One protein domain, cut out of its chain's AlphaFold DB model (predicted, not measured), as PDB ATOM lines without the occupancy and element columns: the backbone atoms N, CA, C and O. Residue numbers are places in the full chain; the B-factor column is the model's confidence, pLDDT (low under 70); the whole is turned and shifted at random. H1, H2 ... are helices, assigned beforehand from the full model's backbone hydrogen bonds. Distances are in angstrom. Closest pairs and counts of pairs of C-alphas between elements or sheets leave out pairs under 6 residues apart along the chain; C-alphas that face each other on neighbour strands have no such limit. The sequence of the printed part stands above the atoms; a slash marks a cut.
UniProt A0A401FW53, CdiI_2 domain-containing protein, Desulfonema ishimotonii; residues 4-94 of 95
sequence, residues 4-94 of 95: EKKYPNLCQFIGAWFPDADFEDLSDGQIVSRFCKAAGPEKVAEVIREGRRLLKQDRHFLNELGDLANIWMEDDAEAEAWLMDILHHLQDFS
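This is residues 4 to 94 of the 95 residues of the protein "CdiI_2 domain-containing protein" of Desulfonema ishimotonii (UniProt A0A401FW53). Two long helices, H4 and H6, lie side by side and run opposite ways; H1 crosses H4 nearly at right angles, while H5 packs on the first part of H6 and H3 on its last part. The short H2 lies farthest from the middle and touches no helix. The printed part has 91 residues with six named helices, H1 to H6 in chain order, and no named strand: all helix. It is compact, with a radius of gyration of the C-alphas of 12.0 A and spans of 31 by 28 by 22 A.

H4, residues 41 to 57, is 24.2 A long and begins at C-alpha 41 (161.745, 176.670, 124.746). H6, residues 76 to 92, is 24.4 A long and ends at C-alpha 92 (170.078, 184.943, 121.419). H1, residues 8 to 17, measures 14.0 A; H3, residues 28 to 38, 15.3 A; H5, residues 63 to 69, 10.4 A; H2, residues 21 to 24, 5.4 A.

H6 touches H4 at a shallow tilt of 28 degrees, C-alphas 48 and 87 being closest at 6.0 A. With residues 86 to 90 alone it touches H3, closest at C-alphas 29 and 89, 5.9 A; with 76 to 79 alone it touches H5, closest at C-alphas 63 and 76, 6.3 A. H1 touches H4, closest at C-alphas 10 and 47, 5.0 A, and H5, closest at C-alphas 15 and 68, 4.6 A. H1 and H6 are apart. Every O i to N i+4 pair is within hydrogen-bond range in H1, H3, H4 and H6, and 2 of 3 in H5; H2 is too short for one.

The C-alphas of Glu 24 and Gln 57 are the farthest apart, at 33.2 A. The printed part has no cut and no long link. Its mean pLDDT is 91.5; residues 21 to 23 are under 70.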
ATOM      1  N   GLU A   4     158.856 169.275 104.547       92.81
ATOM      2  CA  GLU A   4     157.928 169.254 105.686       92.81
ATOM      3  C   GLU A   4     158.017 167.967 106.524       92.81
ATOM      4  O   GLU A   4     157.956 168.002 107.749       92.81
ATOM      5  N   LYS A   5     158.222 166.805 105.887       93.88
ATOM      6  CA  LYS A   5     158.350 165.529 106.611       93.88
ATOM      7  C   LYS A   5     159.690 165.380 107.322       93.88
ATOM      8  O   LYS A   5     159.797 164.564 108.237       93.88
ATOM      9  N   LYS A   6     160.725 166.082 106.858       95.00
ATOM     10  CA  LYS A   6     162.093 165.965 107.371       95.00
ATOM     11  C   LYS A   6     162.430 167.056 108.391       95.00
ATOM     12  O   LYS A   6     163.195 166.775 109.312       95.00
ATOM     13  N   TYR A   7     161.830 168.235 108.238       96.38
ATOM     14  CA  TYR A   7     161.994 169.405 109.104       96.38
ATOM     15  C   TYR A   7     160.630 170.023 109.453       96.38
ATOM     16  O   TYR A   7     160.329 171.146 109.044       96.38
ATOM     17  N   PRO A   8     159.752 169.287 110.152       96.75
ATOM     18  CA  PRO A   8     158.395 169.750 110.426       96.75
ATOM     19  C   PRO A   8     158.355 171.019 111.284       96.75
ATOM     20  O   PRO A   8     157.477 171.859 111.091       96.75
ATOM     21  N   ASN A   9     159.288 171.184 112.226       97.56
ATOM     22  CA  ASN A   9     159.310 172.354 113.098       97.56
ATOM     23  C   ASN A   9     159.831 173.582 112.354       97.56
ATOM     24  O   ASN A   9     159.237 174.650 112.475       97.56
ATOM     25  N   LEU A  10     160.892 173.419 111.564       97.06
ATOM     26  CA  LEU A  10     161.449 174.476 110.725       97.06
ATOM     27  C   LEU A  10     160.453 174.909 109.644       97.06
ATOM     28  O   LEU A  10     160.240 176.102 109.466       97.06
ATOM     29  N   CYS A  11     159.797 173.952 108.982       96.50
ATOM     30  CA  CYS A  11     158.767 174.220 107.980       96.50
ATOM     31  C   CYS A  11     157.612 175.035 108.570       96.50
ATOM     32  O   CYS A  11     157.257 176.080 108.035       96.50
ATOM     33  N   GLN A  12     157.074 174.602 109.717       95.50
ATOM     34  CA  GLN A  12     156.003 175.328 110.396       95.50
ATOM     35  C   GLN A  12     156.446 176.723 110.848       95.50
ATOM     36  O   GLN A  12     155.666 177.664 110.774       95.50
ATOM     37  N   PHE A  13     157.667 176.856 111.362       95.88
ATOM     38  CA  PHE A  13     158.192 178.139 111.810       95.88
ATOM     39  C   PHE A  13     158.327 179.121 110.645       95.88
ATOM     40  O   PHE A  13     157.788 180.218 110.722       95.88
ATOM     41  N   ILE A  14     158.960 178.713 109.546       95.38
ATOM     42  CA  ILE A  14     159.151 179.595 108.394       95.38
ATOM     43  C   ILE A  14     157.801 179.936 107.763       95.38
ATOM     44  O   ILE A  14     157.437 181.105 107.702       95.38
ATOM     45  N   GLY A  15     157.013 178.920 107.403       94.44
ATOM     46  CA  GLY A  15     155.759 179.094 106.667       94.44
ATOM     47  C   GLY A  15     154.607 179.722 107.453       94.44
ATOM     48  O   GLY A  15     153.581 180.028 106.857       94.44
ATOM     49  N   ALA A  16     154.732 179.898 108.772       93.06
ATOM     50  CA  ALA A  16     153.704 180.561 109.578       93.06
ATOM     51  C   ALA A  16     154.100 181.960 110.065       93.06
ATOM     52  O   ALA A  16     153.215 182.704 110.478       93.06
ATOM     53  N   TRP A  17     155.394 182.301 110.076       92.94
ATOM     54  CA  TRP A  17     155.875 183.532 110.715       92.94
ATOM     55  C   TRP A  17     156.527 184.528 109.756       92.94
ATOM     56  O   TRP A  17     156.535 185.714 110.065       92.94
ATOM     57  N   PHE A  18     157.055 184.075 108.618       91.88
ATOM     58  CA  PHE A  18     157.748 184.936 107.653       91.88
ATOM     59  C   PHE A  18     156.909 185.411 106.452       91.88
ATOM     60  O   PHE A  18     157.192 186.515 105.992       91.88
ATOM     61  N   PRO A  19     155.855 184.706 105.975       87.12
ATOM     62  CA  PRO A  19     155.093 185.147 104.801       87.12
ATOM     63  C   PRO A  19     154.506 186.555 104.868       87.12
ATOM     64  O   PRO A  19     154.343 187.199 103.833       87.12
ATOM     65  N   ASP A  20     154.180 187.018 106.076       73.88
ATOM     66  CA  ASP A  20     153.545 188.311 106.327       73.88
ATOM     67  C   ASP A  20     154.536 189.397 106.798       73.88
ATOM     68  O   ASP A  20     154.111 190.498 107.152       73.88
ATOM     69  N   ALA A  21     155.850 189.124 106.793       68.38
ATOM     70  CA  ALA A  21     156.883 190.049 107.274       68.38
ATOM     71  C   ALA A  21     156.788 191.441 106.619       68.38
ATOM     72  O   ALA A  21     156.831 192.461 107.312       68.38
ATOM     73  N   ASP A  22     156.553 191.469 105.303       60.03
ATOM     74  CA  ASP A  22     156.393 192.698 104.515       60.03
ATOM     75  C   ASP A  22     155.112 193.479 104.852       60.03
ATOM     76  O   ASP A  22     155.062 194.698 104.688       60.03
ATOM     77  N   PHE A  23     154.059 192.811 105.334       62.75
ATOM     78  CA  PHE A  23     152.806 193.475 105.710       62.75
ATOM     79  C   PHE A  23     152.870 194.107 107.102       62.75
ATOM     80  O   PHE A  23     152.148 195.072 107.368       62.75
ATOM     81  N   GLU A  24     153.711 193.574 107.989       71.19
ATOM     82  CA  GLU A  24     153.849 194.048 109.367       71.19
ATOM     83  C   GLU A  24     155.051 194.990 109.594       71.19
ATOM     84  O   GLU A  24     155.197 195.490 110.713       71.19
ATOM     85  N   ASP A  25     155.876 195.259 108.569       78.75
ATOM     86  CA  ASP A  25     157.120 196.060 108.654       78.75
ATOM     87  C   ASP A  25     158.053 195.549 109.774       78.75
ATOM     88  O   ASP A  25     158.598 196.309 110.581       78.75
ATOM     89  N   LEU A  26     158.160 194.217 109.886       84.62
ATOM     90  CA  LEU A  26     158.959 193.547 110.911       84.62
ATOM     91  C   LEU A  26     160.281 193.061 110.342       84.62
ATOM     92  O   LEU A  26     160.323 192.436 109.288       84.62
ATOM     93  N   SER A  27     161.353 193.255 111.106       89.69
ATOM     94  CA  SER A  27     162.618 192.585 110.815       89.69
ATOM     95  C   SER A  27     162.586 191.112 111.222       89.69
ATOM     96  O   SER A  27     161.875 190.727 112.157       89.69
ATOM     97  N   ASP A  28     163.445 190.300 110.605       90.88
ATOM     98  CA  ASP A  28     163.619 188.880 110.942       90.88
ATOM     99  C   ASP A  28     163.836 188.670 112.449       90.88
ATOM    100  O   ASP A  28     163.164 187.855 113.081       90.88
ATOM    101  N   GLY A  29     164.690 189.481 113.081       90.88
ATOM    102  CA  GLY A  29     164.903 189.434 114.530       90.88
ATOM    103  C   GLY A  29     163.642 189.730 115.360       90.88
ATOM    104  O   GLY A  29     163.445 189.136 116.425       90.88
ATOM    105  N   GLN A  30     162.748 190.608 114.892       91.75
ATOM    106  CA  GLN A  30     161.466 190.869 115.558       91.75
ATOM    107  C   GLN A  30     160.492 189.700 115.396       91.75
ATOM    108  O   GLN A  30     159.820 189.344 116.369       91.75
ATOM    109  N   ILE A  31     160.443 189.087 114.213       92.44
ATOM    110  CA  ILE A  31     159.650 187.879 113.946       92.44
ATOM    111  C   ILE A  31     160.117 186.747 114.858       92.44
ATOM    112  O   ILE A  31     159.313 186.167 115.591       92.44
ATOM    113  N   VAL A  32     161.429 186.506 114.912       93.94
ATOM    114  CA  VAL A  32     162.042 185.505 115.791       93.94
ATOM    115  C   VAL A  32     161.723 185.792 117.259       93.94
ATOM    116  O   VAL A  32     161.311 184.889 117.985       93.94
ATOM    117  N   SER A  33     161.826 187.047 117.709       92.31
ATOM    118  CA  SER A  33     161.483 187.420 119.088       92.31
ATOM    119  C   SER A  33     160.015 187.132 119.422       92.31
ATOM    120  O   SER A  33     159.706 186.640 120.511       92.31
ATOM    121  N   ARG A  34     159.088 187.428 118.500       92.25
ATOM    122  CA  ARG A  34     157.658 187.121 118.663       92.25
ATOM    123  C   ARG A  34     157.423 185.612 118.707       92.25
ATOM    124  O   ARG A  34     156.700 185.149 119.588       92.25
ATOM    125  N   PHE A  35     158.077 184.862 117.824       94.19
ATOM    126  CA  PHE A  35     158.030 183.406 117.826       94.19
ATOM    127  C   PHE A  35     158.530 182.835 119.153       94.19
ATOM    128  O   PHE A  35     157.791 182.088 119.776       94.19
ATOM    129  N   CYS A  36     159.707 183.225 119.646       92.88
ATOM    130  CA  CYS A  36     160.250 182.725 120.916       92.88
ATOM    131  C   CYS A  36     159.365 183.055 122.129       92.88
ATOM    132  O   CYS A  36     159.368 182.317 123.105       92.88
ATOM    133  N   LYS A  37     158.591 184.148 122.084       91.62
ATOM    134  CA  LYS A  37     157.610 184.483 123.134       91.62
ATOM    135  C   LYS A  37     156.340 183.640 123.054       91.62
ATOM    136  O   LYS A  37     155.727 183.368 124.082       91.62
ATOM    137  N   ALA A  38     155.911 183.286 121.844       92.62
ATOM    138  CA  ALA A  38     154.709 182.489 121.612       92.62
ATOM    139  C   ALA A  38     154.975 180.978 121.724       92.62
ATOM    140  O   ALA A  38     154.113 180.214 122.158       92.62
ATOM    141  N   ALA A  39     156.164 180.549 121.320       90.12
ATOM    142  CA  ALA A  39     156.629 179.179 121.346       90.12
ATOM    143  C   ALA A  39     157.327 178.878 122.677       90.12
ATOM    144  O   ALA A  39     158.028 179.708 123.241       90.12
ATOM    145  N   GLY A  40     157.158 177.659 123.186       88.94
ATOM    146  CA  GLY A  40     157.935 177.199 124.336       88.94
ATOM    147  C   GLY A  40     159.404 176.925 123.971       88.94
ATOM    148  O   GLY A  40     159.705 176.662 122.801       88.94
ATOM    149  N   PRO A  41     160.310 176.882 124.965       91.38
ATOM    150  CA  PRO A  41     161.745 176.670 124.746       91.38
ATOM    151  C   PRO A  41     162.056 175.352 124.018       91.38
ATOM    152  O   PRO A  41     162.963 175.296 123.192       91.38
ATOM    153  N   GLU A  42     161.265 174.300 124.248       93.44
ATOM    154  CA  GLU A  42     161.410 173.024 123.535       93.44
ATOM    155  C   GLU A  42     161.206 173.184 122.023       93.44
ATOM    156  O   GLU A  42     161.978 172.652 121.226       93.44
ATOM    157  N   LYS A  43     160.198 173.959 121.610       94.88
ATOM    158  CA  LYS A  43     159.902 174.193 120.192       94.88
ATOM    159  C   LYS A  43     161.002 175.024 119.532       94.88
ATOM    160  O   LYS A  43     161.394 174.713 118.410       94.88
ATOM    161  N   VAL A  44     161.525 176.032 120.232       95.88
ATOM    162  CA  VAL A  44     162.663 176.843 119.769       95.88
ATOM    163  C   VAL A  44     163.898 175.960 119.565       95.88
ATOM    164  O   VAL A  44     164.507 175.982 118.494       95.88
ATOM    165  N   ALA A  45     164.222 175.103 120.537       96.06
ATOM    166  CA  ALA A  45     165.347 174.175 120.440       96.06
ATOM    167  C   ALA A  45     165.209 173.191 119.262       96.06
ATOM    168  O   ALA A  45     166.191 172.898 118.575       96.06
ATOM    169  N   GLU A  46     163.996 172.704 118.996       97.44
ATOM    170  CA  GLU A  46     163.694 171.833 117.857       97.44
ATOM    171  C   GLU A  46     163.906 172.532 116.506       97.44
ATOM    172  O   GLU A  46     164.561 171.970 115.625       97.44
ATOM    173  N   VAL A  47     163.446 173.781 116.360       97.62
ATOM    174  CA  VAL A  47     163.695 174.600 115.158       97.62
ATOM    175  C   VAL A  47     165.195 174.819 114.950       97.62
ATOM    176  O   VAL A  47     165.700 174.588 113.850       97.62
ATOM    177  N   ILE A  48     165.934 175.179 116.007       97.31
ATOM    178  CA  ILE A  48     167.394 175.359 115.936       97.31
ATOM    179  C   ILE A  48     168.079 174.063 115.492       97.31
ATOM    180  O   ILE A  48     168.974 174.074 114.640       97.31
ATOM    181  N   ARG A  49     167.672 172.922 116.060       96.94
ATOM    182  CA  ARG A  49     168.234 171.610 115.725       96.94
ATOM    183  C   ARG A  49     167.992 171.255 114.261       96.94
ATOM    184  O   ARG A  49     168.916 170.791 113.590       96.94
ATOM    185  N   GLU A  50     166.773 171.460 113.775       97.75
ATOM    186  CA  GLU A  50     166.396 171.194 112.388       97.75
ATOM    187  C   GLU A  50     167.127 172.115 111.409       97.75
ATOM    188  O   GLU A  50     167.729 171.609 110.460       97.75
ATOM    189  N   GLY A  51     167.195 173.422 111.683       96.88
ATOM    190  CA  GLY A  51     167.937 174.384 110.859       96.88
ATOM    191  C   GLY A  51     169.429 174.051 110.773       96.88
ATOM    192  O   GLY A  51     169.998 173.968 109.685       96.88
ATOM    193  N   ARG A  52     170.069 173.719 111.903       96.44
ATOM    194  CA  ARG A  52     171.477 173.275 111.912       96.44
ATOM    195  C   ARG A  52     171.697 171.984 111.127       96.44
ATOM    196  O   ARG A  52     172.770 171.786 110.557       96.44
ATOM    197  N   ARG A  53     170.722 171.070 111.130       96.62
ATOM    198  CA  ARG A  53     170.800 169.825 110.360       96.62
ATOM    199  C   ARG A  53     170.665 170.093 108.865       96.62
ATOM    200  O   ARG A  53     171.446 169.527 108.103       96.62
ATOM    201  N   LEU A  54     169.724 170.951 108.472       96.06
ATOM    202  CA  LEU A  54     169.525 171.372 107.088       96.06
ATOM    203  C   LEU A  54     170.827 171.927 106.491       96.06
ATOM    204  O   LEU A  54     171.322 171.385 105.501       96.06
ATOM    205  N   LEU A  55     171.449 172.892 107.178       94.69
ATOM    206  CA  LEU A  55     172.718 173.509 106.770       94.69
ATOM    207  C   LEU A  55     173.868 172.502 106.600       94.69
ATOM    208  O   LEU A  55     174.724 172.662 105.735       94.69
ATOM    209  N   LYS A  56     173.908 171.440 107.416       94.25
ATOM    210  CA  LYS A  56     175.018 170.473 107.417       94.25
ATOM    211  C   LYS A  56     174.849 169.310 106.450       94.25
ATOM    212  O   LYS A  56     175.848 168.790 105.961       94.25
ATOM    213  N   GLN A  57     173.626 168.819 106.268       91.75
ATOM    214  CA  GLN A  57     173.392 167.506 105.653       91.75
ATOM    215  C   GLN A  57     172.563 167.577 104.376       91.75
ATOM    216  O   GLN A  57     172.610 166.648 103.577       91.75
ATOM    217  N   ASP A  58     171.798 168.649 104.181       92.50
ATOM    218  CA  ASP A  58     170.640 168.613 103.295       92.50
ATOM    219  C   ASP A  58     170.419 169.938 102.556       92.50
ATOM    220  O   ASP A  58     169.290 170.323 102.267       92.50
ATOM    221  N   ARG A  59     171.520 170.604 102.188       90.69
ATOM    222  CA  ARG A  59     171.532 171.909 101.502       90.69
ATOM    223  C   ARG A  59     170.691 171.963 100.217       90.69
ATOM    224  O   ARG A  59     170.236 173.026  99.839       90.69
ATOM    225  N   HIS A  60     170.401 170.818  99.596       90.50
ATOM    226  CA  HIS A  60     169.495 170.733  98.443       90.50
ATOM    227  C   HIS A  60     168.051 171.185  98.735       90.50
ATOM    228  O   HIS A  60     167.292 171.387  97.795       90.50
ATOM    229  N   PHE A  61     167.661 171.323 100.007       93.62
ATOM    230  CA  PHE A  61     166.366 171.878 100.409       93.62
ATOM    231  C   PHE A  61     166.397 173.387 100.712       93.62
ATOM    232  O   PHE A  61     165.379 173.920 101.134       93.62
ATOM    233  N   LEU A  62     167.523 174.088 100.539       92.56
ATOM    234  CA  LEU A  62     167.604 175.522 100.857       92.56
ATOM    235  C   LEU A  62     166.636 176.371 100.021       92.56
ATOM    236  O   LEU A  62     166.026 177.287 100.561       92.56
ATOM    237  N   ASN A  63     166.400 175.995  98.762       90.00
ATOM    238  CA  ASN A  63     165.409 176.652  97.900       90.00
ATOM    239  C   ASN A  63     163.978 176.630  98.464       90.00
ATOM    240  O   ASN A  63     163.202 177.539  98.198       90.00
ATOM    241  N   GLU A  64     163.630 175.641  99.292       92.19
ATOM    242  CA  GLU A  64     162.296 175.553  99.903       92.19
ATOM    243  C   GLU A  64     162.062 176.667 100.936       92.19
ATOM    244  O   GLU A  64     160.921 176.970 101.276       92.19
ATOM    245  N   LEU A  65     163.129 177.273 101.471       92.81
ATOM    246  CA  LEU A  65     163.025 178.304 102.502       92.81
ATOM    247  C   LEU A  65     162.399 179.586 101.954       92.81
ATOM    248  O   LEU A  65     161.527 180.143 102.612       92.81
ATOM    249  N   GLY A  66     162.806 180.013 100.754       91.75
ATOM    250  CA  GLY A  66     162.251 181.197 100.095       91.75
ATOM    251  C   GLY A  66     160.770 181.025  99.772       91.75
ATOM    252  O   GLY A  66     159.956 181.876 100.129       91.75
ATOM    253  N   ASP A  67     160.402 179.869  99.209       91.06
ATOM    254  CA  ASP A  67     159.007 179.530  98.905       91.06
ATOM    255  C   ASP A  67     158.127 179.528 100.165       91.06
ATOM    256  O   ASP A  67     157.012 180.051 100.153       91.06
ATOM    257  N   LEU A  68     158.627 178.971 101.274       92.69
ATOM    258  CA  LEU A  68     157.908 178.957 102.549       92.69
ATOM    259  C   LEU A  68     157.815 180.341 103.182       92.69
ATOM    260  O   LEU A  68     156.789 180.663 103.773       92.69
ATOM    261  N   ALA A  69     158.882 181.131 103.105       91.88
ATOM    262  CA  ALA A  69     158.941 182.458 103.698       91.88
ATOM    263  C   ALA A  69     158.206 183.508 102.862       91.88
ATOM    264  O   ALA A  69     158.007 184.612 103.352       91.88
ATOM    265  N   ASN A  70     157.811 183.176 101.626       90.50
ATOM    266  CA  ASN A  70     157.341 184.133 100.625       90.50
ATOM    267  C   ASN A  70     158.370 185.257 100.369       90.50
ATOM    268  O   ASN A  70     158.007 186.415 100.176       90.50
ATOM    269  N   ILE A  71     159.661 184.907 100.373       88.81
ATOM    270  CA  ILE A  71     160.784 185.827 100.147       88.81
ATOM    271  C   ILE A  71     161.544 185.363  98.907       88.81
ATOM    272  O   ILE A  71     161.839 184.177  98.749       88.81
ATOM    273  N   TRP A  72     161.874 186.302  98.022       89.00
ATOM    274  CA  TRP A  72     162.727 186.010  96.876       89.00
ATOM    275  C   TRP A  72     164.187 185.883  97.321       89.00
ATOM    276  O   TRP A  72     164.703 186.778  97.985       89.00
ATOM    277  N   MET A  73     164.835 184.787  96.929       91.31
ATOM    278  CA  MET A  73     166.258 184.522  97.154       91.31
ATOM    279  C   MET A  73     166.906 184.204  95.802       91.31
ATOM    280  O   MET A  73     166.341 183.456  95.000       91.31
ATOM    281  N   GLU A  74     168.068 184.789  95.534       89.62
ATOM    282  CA  GLU A  74     168.808 184.652  94.281       89.62
ATOM    283  C   GLU A  74     169.455 183.269  94.153       89.62
ATOM    284  O   GLU A  74     169.439 182.674  93.071       89.62
ATOM    285  N   ASP A  75     170.009 182.746  95.251       92.06
ATOM    286  CA  ASP A  75     170.705 181.464  95.268       92.06
ATOM    287  C   ASP A  75     170.707 180.757  96.640       92.06
ATOM    288  O   ASP A  75     170.283 181.285  97.672       92.06
ATOM    289  N   ASP A  76     171.222 179.520  96.646       92.19
ATOM    290  CA  ASP A  76     171.366 178.701  97.854       92.19
ATOM    291  C   ASP A  76     172.255 179.371  98.923       92.19
ATOM    292  O   ASP A  76     172.115 179.068 100.108       92.19
ATOM    293  N   ALA A  77     173.199 180.241  98.537       93.19
ATOM    294  CA  ALA A  77     174.088 180.917  99.481       93.19
ATOM    295  C   ALA A  77     173.359 182.041 100.225       93.19
ATOM    296  O   ALA A  77     173.584 182.209 101.425       93.19
ATOM    297  N   GLU A  78     172.459 182.761  99.555       94.56
ATOM    298  CA  GLU A  78     171.561 183.722 100.193       94.56
ATOM    299  C   GLU A  78     170.609 183.022 101.171       94.56
ATOM    300  O   GLU A  78     170.528 183.413 102.336       94.56
ATOM    301  N   ALA A  79     169.983 181.919 100.747       95.00
ATOM    302  CA  ALA A  79     169.114 181.115 101.608       95.00
ATOM    303  C   ALA A  79     169.855 180.567 102.845       95.00
ATOM    304  O   ALA A  79     169.321 180.539 103.957       95.00
ATOM    305  N   GLU A  80     171.108 180.142 102.670       96.00
ATOM    306  CA  GLU A  80     171.972 179.700 103.763       96.00
ATOM    307  C   GLU A  80     172.331 180.835 104.723       96.00
ATOM    308  O   GLU A  80     172.219 180.651 105.938       96.00
ATOM    309  N   ALA A  81     172.750 181.992 104.204       95.81
ATOM    310  CA  ALA A  81     173.101 183.150 105.017       95.81
ATOM    311  C   ALA A  81     171.901 183.631 105.842       95.81
ATOM    312  O   ALA A  81     172.028 183.846 107.049       95.81
ATOM    313  N   TRP A  82     170.730 183.706 105.212       95.50
ATOM    314  CA  TRP A  82     169.476 184.069 105.860       95.50
ATOM    315  C   TRP A  82     169.091 183.083 106.969       95.50
ATOM    316  O   TRP A  82     168.824 183.476 108.106       95.50
ATOM    317  N   LEU A  83     169.160 181.774 106.698       96.50
ATOM    318  CA  LEU A  83     168.889 180.766 107.722       96.50
ATOM    319  C   LEU A  83     169.894 180.833 108.881       96.50
ATOM    320  O   LEU A  83     169.512 180.627 110.033       96.50
ATOM    321  N   MET A  84     171.175 181.100 108.613       96.62
ATOM    322  CA  MET A  84     172.172 181.281 109.672       96.62
ATOM    323  C   MET A  84     171.844 182.474 110.571       96.62
ATOM    324  O   MET A  84     171.969 182.349 111.790       96.62
ATOM    325  N   ASP A  85     171.403 183.589 109.994       95.75
ATOM    326  CA  ASP A  85     171.017 184.789 110.740       95.75
ATOM    327  C   ASP A  85     169.813 184.524 111.656       95.75
ATOM    328  O   ASP A  85     169.872 184.739 112.870       95.75
ATOM    329  N   ILE A  86     168.771 183.881 111.121       95.50
ATOM    330  CA  ILE A  86     167.613 183.439 111.907       95.50
ATOM    331  C   ILE A  86     168.027 182.512 113.056       95.50
ATOM    332  O   ILE A  86     167.544 182.644 114.184       95.50
ATOM    333  N   LEU A  87     168.924 181.558 112.795       96.31
ATOM    334  CA  LEU A  87     169.412 180.632 113.814       96.31
ATOM    335  C   LEU A  87     170.253 181.321 114.894       96.31
ATOM    336  O   LEU A  87     170.288 180.806 116.017       96.31
ATOM    337  N   HIS A  88     170.938 182.422 114.582       95.38
ATOM    338  CA  HIS A  88     171.594 183.260 115.586       95.38
ATOM    339  C   HIS A  88     170.563 183.975 116.451       95.38
ATOM    340  O   HIS A  88     170.601 183.818 117.667       95.38
ATOM    341  N   HIS A  89     169.571 184.634 115.850       94.12
ATOM    342  CA  HIS A  89     168.496 185.269 116.611       94.12
ATOM    343  C   HIS A  89     167.759 184.284 117.530       94.12
ATOM    344  O   HIS A  89     167.503 184.590 118.692       94.12
ATOM    345  N   LEU A  90     167.456 183.076 117.049       94.31
ATOM    346  CA  LEU A  90     166.800 182.045 117.861       94.31
ATOM    347  C   LEU A  90     167.644 181.639 119.078       94.31
ATOM    348  O   LEU A  90     167.081 181.317 120.120       94.31
ATOM    349  N   GLN A  91     168.975 181.641 118.955       91.62
ATOM    350  CA  GLN A  91     169.882 181.351 120.068       91.62
ATOM    351  C   GLN A  91     169.936 182.509 121.059       91.62
ATOM    352  O   GLN A  91     169.807 182.264 122.252       91.62
ATOM    353  N   ASP A  92     170.032 183.746 120.572       90.00
ATOM    354  CA  ASP A  92     170.078 184.943 121.419       90.00
ATOM    355  C   ASP A  92     168.827 185.092 122.298       90.00
ATOM    356  O   ASP A  92     168.900 185.624 123.401       90.00
ATOM    357  N   PHE A  93     167.670 184.621 121.822       82.56
ATOM    358  CA  PHE A  93     166.415 184.626 122.584       82.56
ATOM    359  C   PHE A  93     166.149 183.333 123.375       82.56
ATOM    360  O   PHE A  93     165.124 183.250 124.055       82.56
ATOM    361  N   SER A  94     167.008 182.319 123.251       71.44
ATOM    362  CA  SER A  94     166.894 181.047 123.979       71.44
ATOM    363  C   SER A  94     167.791 180.978 125.224       71.44
ATOM    364  O   SER A  94     167.635 180.022 125.991       71.44
TER     365      SER A  94